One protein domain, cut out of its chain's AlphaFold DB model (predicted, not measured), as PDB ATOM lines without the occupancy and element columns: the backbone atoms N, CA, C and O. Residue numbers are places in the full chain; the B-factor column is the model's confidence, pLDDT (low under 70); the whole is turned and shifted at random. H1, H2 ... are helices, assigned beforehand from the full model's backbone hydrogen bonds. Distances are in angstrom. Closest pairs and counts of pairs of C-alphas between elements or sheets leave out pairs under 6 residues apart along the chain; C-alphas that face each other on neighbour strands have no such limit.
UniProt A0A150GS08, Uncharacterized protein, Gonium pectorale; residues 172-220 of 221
ATOM      1  N   TYR A 172      21.038 -14.767 -29.294       82.94
ATOM      2  CA  TYR A 172      20.971 -14.163 -27.965       82.94
ATOM      3  C   TYR A 172      19.825 -14.694 -27.086       82.94
ATOM      4  O   TYR A 172      19.841 -14.457 -25.877       82.94
ATOM      5  N   LEU A 173      18.828 -15.384 -27.653       89.69
ATOM      6  CA  LEU A 173      17.765 -16.032 -26.876       89.69
ATOM      7  C   LEU A 173      18.261 -17.304 -26.188       89.69
ATOM      8  O   LEU A 173      17.777 -17.653 -25.110       89.69
ATOM      9  N   PHE A 174      19.247 -17.983 -26.775       89.06
ATOM     10  CA  PHE A 174      19.867 -19.136 -26.150       89.06
ATOM     11  C   PHE A 174      20.862 -18.671 -25.082       89.06
ATOM     12  O   PHE A 174      21.805 -17.935 -25.356       89.06
ATOM     13  N   ARG A 175      20.634 -19.088 -23.834       87.62
ATOM     14  CA  ARG A 175      21.494 -18.746 -22.683       87.62
ATOM     15  C   ARG A 175      22.534 -19.821 -22.360       87.62
ATOM     16  O   ARG A 175      23.316 -19.645 -21.432       87.62
ATOM     17  N   GLY A 176      22.513 -20.935 -23.091       86.81
ATOM     18  CA  GLY A 176      23.507 -21.993 -22.966       86.81
ATOM     19  C   GLY A 176      24.780 -21.690 -23.756       86.81
ATOM     20  O   GLY A 176      24.902 -20.667 -24.429       86.81
ATOM     21  N   ARG A 177      25.734 -22.618 -23.694       88.19
ATOM     22  CA  ARG A 177      26.984 -22.535 -24.453       88.19
ATOM     23  C   ARG A 177      26.784 -23.085 -25.865       88.19
ATOM     24  O   ARG A 177      26.238 -24.172 -26.024       88.19
ATOM     25  N   VAL A 178      27.255 -22.351 -26.871       88.19
ATOM     26  CA  VAL A 178      27.334 -22.816 -28.265       88.19
ATOM     27  C   VAL A 178      28.796 -23.084 -28.586       88.19
ATOM     28  O   VAL A 178      29.646 -22.242 -28.306       88.19
ATOM     29  N   LEU A 179      29.080 -24.256 -29.148       88.50
ATOM     30  CA  LEU A 179      30.422 -24.693 -29.522       88.50
ATOM     31  C   LEU A 179      30.418 -25.131 -30.984       88.50
ATOM     32  O   LEU A 179      29.480 -25.793 -31.433       88.50
ATOM     33  N   HIS A 180      31.484 -24.815 -31.711       89.31
ATOM     34  CA  HIS A 180      31.808 -25.534 -32.933       89.31
ATOM     35  C   HIS A 180      32.610 -26.793 -32.571       89.31
ATOM     36  O   HIS A 180      33.225 -26.869 -31.512       89.31
ATOM     37  N   VAL A 181      32.670 -27.797 -33.456       85.44
ATOM     38  CA  VAL A 181      33.424 -29.035 -33.158       85.44
ATOM     39  C   VAL A 181      34.906 -28.788 -32.851       85.44
ATOM     40  O   VAL A 181      35.526 -29.561 -32.128       85.44
ATOM     41  N   GLN A 182      35.473 -27.700 -33.373       84.38
ATOM     42  CA  GLN A 182      36.856 -27.312 -33.079       84.38
ATOM     43  C   GLN A 182      37.065 -26.859 -31.625       84.38
ATOM     44  O   GLN A 182      38.203 -26.885 -31.163       84.38
ATOM     45  N   ASP A 183      35.993 -26.496 -30.918       88.50
ATOM     46  CA  ASP A 183      36.013 -26.087 -29.512       88.50
ATOM     47  C   ASP A 183      35.729 -27.265 -28.561       88.50
ATOM     48  O   ASP A 183      35.809 -27.114 -27.344       88.50
ATOM     49  N   VAL A 184      35.371 -28.442 -29.096       88.38
ATOM     50  CA  VAL A 184      35.092 -29.640 -28.293       88.38
ATOM     51  C   VAL A 184      36.417 -30.229 -27.783       88.38
ATOM     52  O   VAL A 184      37.289 -30.547 -28.607       88.38
ATOM     53  N   PRO A 185      36.573 -30.437 -26.460       89.75
ATOM     54  CA  PRO A 185      37.771 -31.032 -25.886       89.75
ATOM     55  C   PRO A 185      38.133 -32.372 -26.531       89.75
ATOM     56  O   PRO A 185      37.272 -33.197 -26.864       89.75
ATOM     57  N   GLN A 186      39.431 -32.583 -26.736       87.12
ATOM     58  CA  GLN A 186      39.956 -33.857 -27.234       87.12
ATOM     59  C   GLN A 186      40.214 -34.844 -26.093       87.12
ATOM     60  O   GLN A 186      40.222 -36.047 -26.324       87.12
ATOM     61  N   ASP A 187      40.405 -34.352 -24.874       88.88
ATOM     62  CA  ASP A 187      40.421 -35.194 -23.689       88.88
ATOM     63  C   ASP A 187      38.984 -35.493 -23.234       88.88
ATOM     64  O   ASP A 187      38.123 -34.609 -23.230       88.88
ATOM     65  N   ASP A 188      38.705 -36.756 -22.911       87.69
ATOM     66  CA  ASP A 188      37.355 -37.183 -22.542       87.69
ATOM     67  C   ASP A 188      36.978 -36.746 -21.115       87.69
ATOM     68  O   ASP A 188      35.802 -36.482 -20.875       87.69
ATOM     69  N   ALA A 189      37.940 -36.579 -20.198       90.25
ATOM     70  CA  ALA A 189      37.665 -36.069 -18.852       90.25
ATOM     71  C   ALA A 189      37.389 -34.558 -18.872       90.25
ATOM     72  O   ALA A 189      36.496 -34.076 -18.174       90.25
ATOM     73  N   GLU A 190      38.096 -33.798 -19.715       92.06
ATOM     74  CA  GLU A 190      37.765 -32.390 -19.975       92.06
ATOM     75  C   GLU A 190      36.380 -32.240 -20.616       92.06
ATOM     76  O   GLU A 190      35.624 -31.331 -20.263       92.06
ATOM     77  N   LEU A 191      36.029 -33.137 -21.545       91.81
ATOM     78  CA  LEU A 191      34.698 -33.166 -22.143       91.81
ATOM     79  C   LEU A 191      33.627 -33.470 -21.089       91.81
ATOM     80  O   LEU A 191      32.635 -32.749 -21.032       91.81
ATOM     81  N   GLU A 192      33.836 -34.476 -20.239       92.69
ATOM     82  CA  GLU A 192      32.951 -34.821 -19.117       92.69
ATOM     83  C   GLU A 192      32.759 -33.653 -18.160       92.69
ATOM     84  O   GLU A 192      31.624 -33.245 -17.917       92.69
ATOM     85  N   ALA A 193      33.838 -33.022 -17.703       92.81
ATOM     86  CA  ALA A 193      33.746 -31.834 -16.859       92.81
ATOM     87  C   ALA A 193      32.967 -30.689 -17.532       92.81
ATOM     88  O   ALA A 193      32.313 -29.896 -16.852       92.81
ATOM     89  N   MET A 194      33.021 -30.593 -18.864       91.25
ATOM     90  CA  MET A 194      32.311 -29.569 -19.626       91.25
ATOM     91  C   MET A 194      30.814 -29.859 -19.797       91.25
ATOM     92  O   MET A 194      30.033 -28.905 -19.823       91.25
ATOM     93  N   VAL A 195      30.413 -31.123 -19.977       92.50
ATOM     94  CA  VAL A 195      29.029 -31.485 -20.351       92.50
ATOM     95  C   VAL A 195      28.236 -32.172 -19.245       92.50
ATOM     96  O   VAL A 195      27.020 -32.281 -19.377       92.50
ATOM     97  N   SER A 196      28.876 -32.590 -18.153       90.12
ATOM     98  CA  SER A 196      28.205 -33.274 -17.047       90.12
ATOM     99  C   SER A 196      27.045 -32.439 -16.493       90.12
ATOM    100  O   SER A 196      27.197 -31.261 -16.154       90.12
ATOM    101  N   GLY A 197      25.853 -33.040 -16.451       87.00
ATOM    102  CA  GLY A 197      24.627 -32.385 -15.982       87.00
ATOM    103  C   GLY A 197      24.041 -31.347 -16.947       87.00
ATOM    104  O   GLY A 197      23.044 -30.698 -16.620       87.00
ATOM    105  N   CYS A 198      24.623 -31.181 -18.136       91.19
ATOM    106  CA  CYS A 198      24.046 -30.379 -19.206       91.19
ATOM    107  C   CYS A 198      23.085 -31.221 -20.053       91.19
ATOM    108  O   CYS A 198      23.094 -32.443 -20.018       91.19
ATOM    109  N   ARG A 199      22.246 -30.543 -20.841       92.75
ATOM    110  CA  ARG A 199      21.519 -31.176 -21.947       92.75
ATOM    111  C   ARG A 199      22.219 -30.789 -23.234       92.75
ATOM    112  O   ARG A 199      22.212 -29.604 -23.583       92.75
ATOM    113  N   VAL A 200      22.821 -31.751 -23.919       93.62
ATOM    114  CA  VAL A 200      23.588 -31.491 -25.137       93.62
ATOM    115  C   VAL A 200      22.718 -31.681 -26.380       93.62
ATOM    116  O   VAL A 200      22.030 -32.684 -26.544       93.62
ATOM    117  N   ALA A 201      22.771 -30.707 -27.290       92.25
ATOM    118  CA  ALA A 201      22.215 -30.820 -28.633       92.25
ATOM    119  C   ALA A 201      23.349 -30.718 -29.659       92.25
ATOM    120  O   ALA A 201      24.135 -29.771 -29.626       92.25
ATOM    121  N   VAL A 202      23.420 -31.680 -30.579       91.81
ATOM    122  CA  VAL A 202      24.401 -31.686 -31.673       91.81
ATOM    123  C   VAL A 202      23.690 -31.356 -32.980       91.81
ATOM    124  O   VAL A 202      22.748 -32.039 -33.374       91.81
ATOM    125  N   VAL A 203      24.147 -30.303 -33.658       87.88
ATOM    126  CA  VAL A 203      23.589 -29.858 -34.940       87.88
ATOM    127  C   VAL A 203      24.500 -30.322 -36.076       87.88
ATOM    128  O   VAL A 203      25.624 -29.846 -36.219       87.88
ATOM    129  N   GLY A 204      24.006 -31.260 -36.886       84.50
ATOM    130  CA  GLY A 204      24.718 -31.844 -38.026       84.50
ATOM    131  C   GLY A 204      24.475 -33.351 -38.145       84.50
ATOM    132  O   GLY A 204      24.249 -34.025 -37.149       84.50
ATOM    133  N   GLY A 205      24.518 -33.883 -39.369       84.44
ATOM    134  CA  GLY A 205      24.265 -35.307 -39.660       84.44
ATOM    135  C   GLY A 205      25.473 -36.062 -40.218       84.44
ATOM    136  O   GLY A 205      25.320 -37.138 -40.787       84.44
ATOM    137  N   THR A 206      26.670 -35.479 -40.136       87.44
ATOM    138  CA  THR A 206      27.894 -36.090 -40.669       87.44
ATOM    139  C   THR A 206      28.586 -36.959 -39.622       87.44
ATOM    140  O   THR A 206      28.272 -36.908 -38.433       87.44
ATOM    141  N   LYS A 207      29.594 -37.721 -40.057       87.81
ATOM    142  CA  LYS A 207      30.418 -38.572 -39.186       87.81
ATOM    143  C   LYS A 207      30.923 -37.845 -37.933       87.81
ATOM    144  O   LYS A 207      30.880 -38.391 -36.839       87.81
ATOM    145  N   THR A 208      31.364 -36.599 -38.084       87.56
ATOM    146  CA  THR A 208      31.846 -35.779 -36.967       87.56
ATOM    147  C   THR A 208      30.756 -35.504 -35.931       87.56
ATOM    148  O   THR A 208      31.031 -35.570 -34.737       87.56
ATOM    149  N   ALA A 209      29.524 -35.229 -36.368       88.88
ATOM    150  CA  ALA A 209      28.404 -34.996 -35.459       88.88
ATOM    151  C   ALA A 209      28.047 -36.265 -34.671       88.88
ATOM    152  O   ALA A 209      27.822 -36.190 -33.467       88.88
ATOM    153  N   VAL A 210      28.075 -37.430 -35.325       89.56
ATOM    154  CA  VAL A 210      27.829 -38.727 -34.672       89.56
ATOM    155  C   VAL A 210      28.895 -39.033 -33.615       89.56
ATOM    156  O   VAL A 210      28.544 -39.390 -32.492       89.56
ATOM    157  N   ASP A 211      30.181 -38.836 -33.930       89.25
ATOM    158  CA  ASP A 211      31.273 -39.039 -32.965       89.25
ATOM    159  C   ASP A 211      31.137 -38.104 -31.752       89.25
ATOM    160  O   ASP A 211      31.272 -38.548 -30.614       89.25
ATOM    161  N   VAL A 212      30.835 -36.818 -31.977       90.44
ATOM    162  CA  VAL A 212      30.638 -35.842 -30.891       90.44
ATOM    163  C   VAL A 212      29.430 -36.207 -30.033       90.44
ATOM    164  O   VAL A 212      29.536 -36.173 -28.810       90.44
ATOM    165  N   ALA A 213      28.306 -36.597 -30.643       91.69
ATOM    166  CA  ALA A 213      27.112 -37.012 -29.912       91.69
ATOM    167  C   ALA A 213      27.386 -38.238 -29.030       91.69
ATOM    168  O   ALA A 213      27.003 -38.257 -27.864       91.69
ATOM    169  N   LEU A 214      28.107 -39.235 -29.554       90.44
ATOM    170  CA  LEU A 214      28.473 -40.427 -28.793       90.44
ATOM    171  C   LEU A 214      29.422 -40.101 -27.632       90.44
ATOM    172  O   LEU A 214      29.253 -40.638 -26.537       90.44
ATOM    173  N   ARG A 215      30.409 -39.225 -27.857       91.56
ATOM    174  CA  ARG A 215      31.335 -38.776 -26.807       91.56
ATOM    175  C   ARG A 215      30.604 -37.989 -25.717       91.56
ATOM    176  O   ARG A 215      30.791 -38.291 -24.546       91.56
ATOM    177  N   ALA A 216      29.725 -37.057 -26.088       90.62
ATOM    178  CA  ALA A 216      28.928 -36.280 -25.138       90.62
ATOM    179  C   ALA A 216      27.982 -37.161 -24.302       90.62
ATOM    180  O   ALA A 216      27.934 -37.017 -23.085       90.62
ATOM    181  N   ALA A 217      27.307 -38.131 -24.931       90.44
ATOM    182  CA  ALA A 217      26.412 -39.054 -24.230       90.44
ATOM    183  C   ALA A 217      27.154 -39.929 -23.203       90.44
ATOM    184  O   ALA A 217      26.650 -40.181 -22.111       90.44
ATOM    185  N   ARG A 218      28.373 -40.386 -23.526       89.88
ATOM    186  CA  ARG A 218      29.229 -41.131 -22.581       89.88
ATOM    187  C   ARG A 218      29.723 -40.264 -21.424       89.88
ATOM    188  O   ARG A 218      29.945 -40.785 -20.340       89.88
ATOM    189  N   ALA A 219      29.868 -38.970 -21.673       88.38
ATOM    190  CA  ALA A 219      30.336 -37.955 -20.740       88.38
ATOM    191  C   ALA A 219      29.211 -37.369 -19.848       88.38
ATOM    192  O   ALA A 219      29.434 -36.400 -19.128       88.38
ATOM    193  N   GLY A 220      27.998 -37.939 -19.890       81.88
ATOM    194  CA  GLY A 220      26.883 -37.555 -19.016       81.88
ATOM    195  C   GLY A 220      26.127 -36.287 -19.431       81.88
ATOM    196  O   GLY A 220      25.492 -35.666 -18.573       81.88
TER     197      GLY A 220
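Overview. This is residues 172 to 220 of the 221 residues of an uncharacterized protein of Gonium pectorale (UniProt A0A150GS08). Two helices meet at about a right angle, like an L: H2 is the long limb, and H1 meets it near H2's last residues. The long link, residues 196 to 206, runs back along H2, and the first stretch, residues 172 to 187, comes in from far away to H1. The 49 printed residues hold two named helices, H1 then H2, and no named strand; the class is all helix, though only 20 residues are in named elements. The whole is compact, radius of gyration of the C-alphas 10.6 A, spanning 29 by 25 by 17 A.

Arrangement. Look at H1, residues 188 to 195, and H2, residues 207 to 218: they touch, the closest C-alphas being those of Val 195 and Ala 216, 6.8 A apart. H2 touches H1 with residues 215 to 216 alone. Their lines are about perpendicular, at 81 degrees. In both helices every O i to N i+4 pair is within hydrogen-bond range.

Along the chain. Find C-alpha 188 at (37.355, -37.183, -22.542); H1 runs 10.3 A from there to C-alpha 195. H2 runs 16.8 A, ending at C-alpha 218, (29.229, -41.131, -22.581).

Size, cuts and confidence. The C-alphas farthest apart, Leu 173 and Asp 187, are 29.8 A apart. The printed part has no cut, the link from H1 to H2 is long, and no printed residue is under 70 in pLDDT.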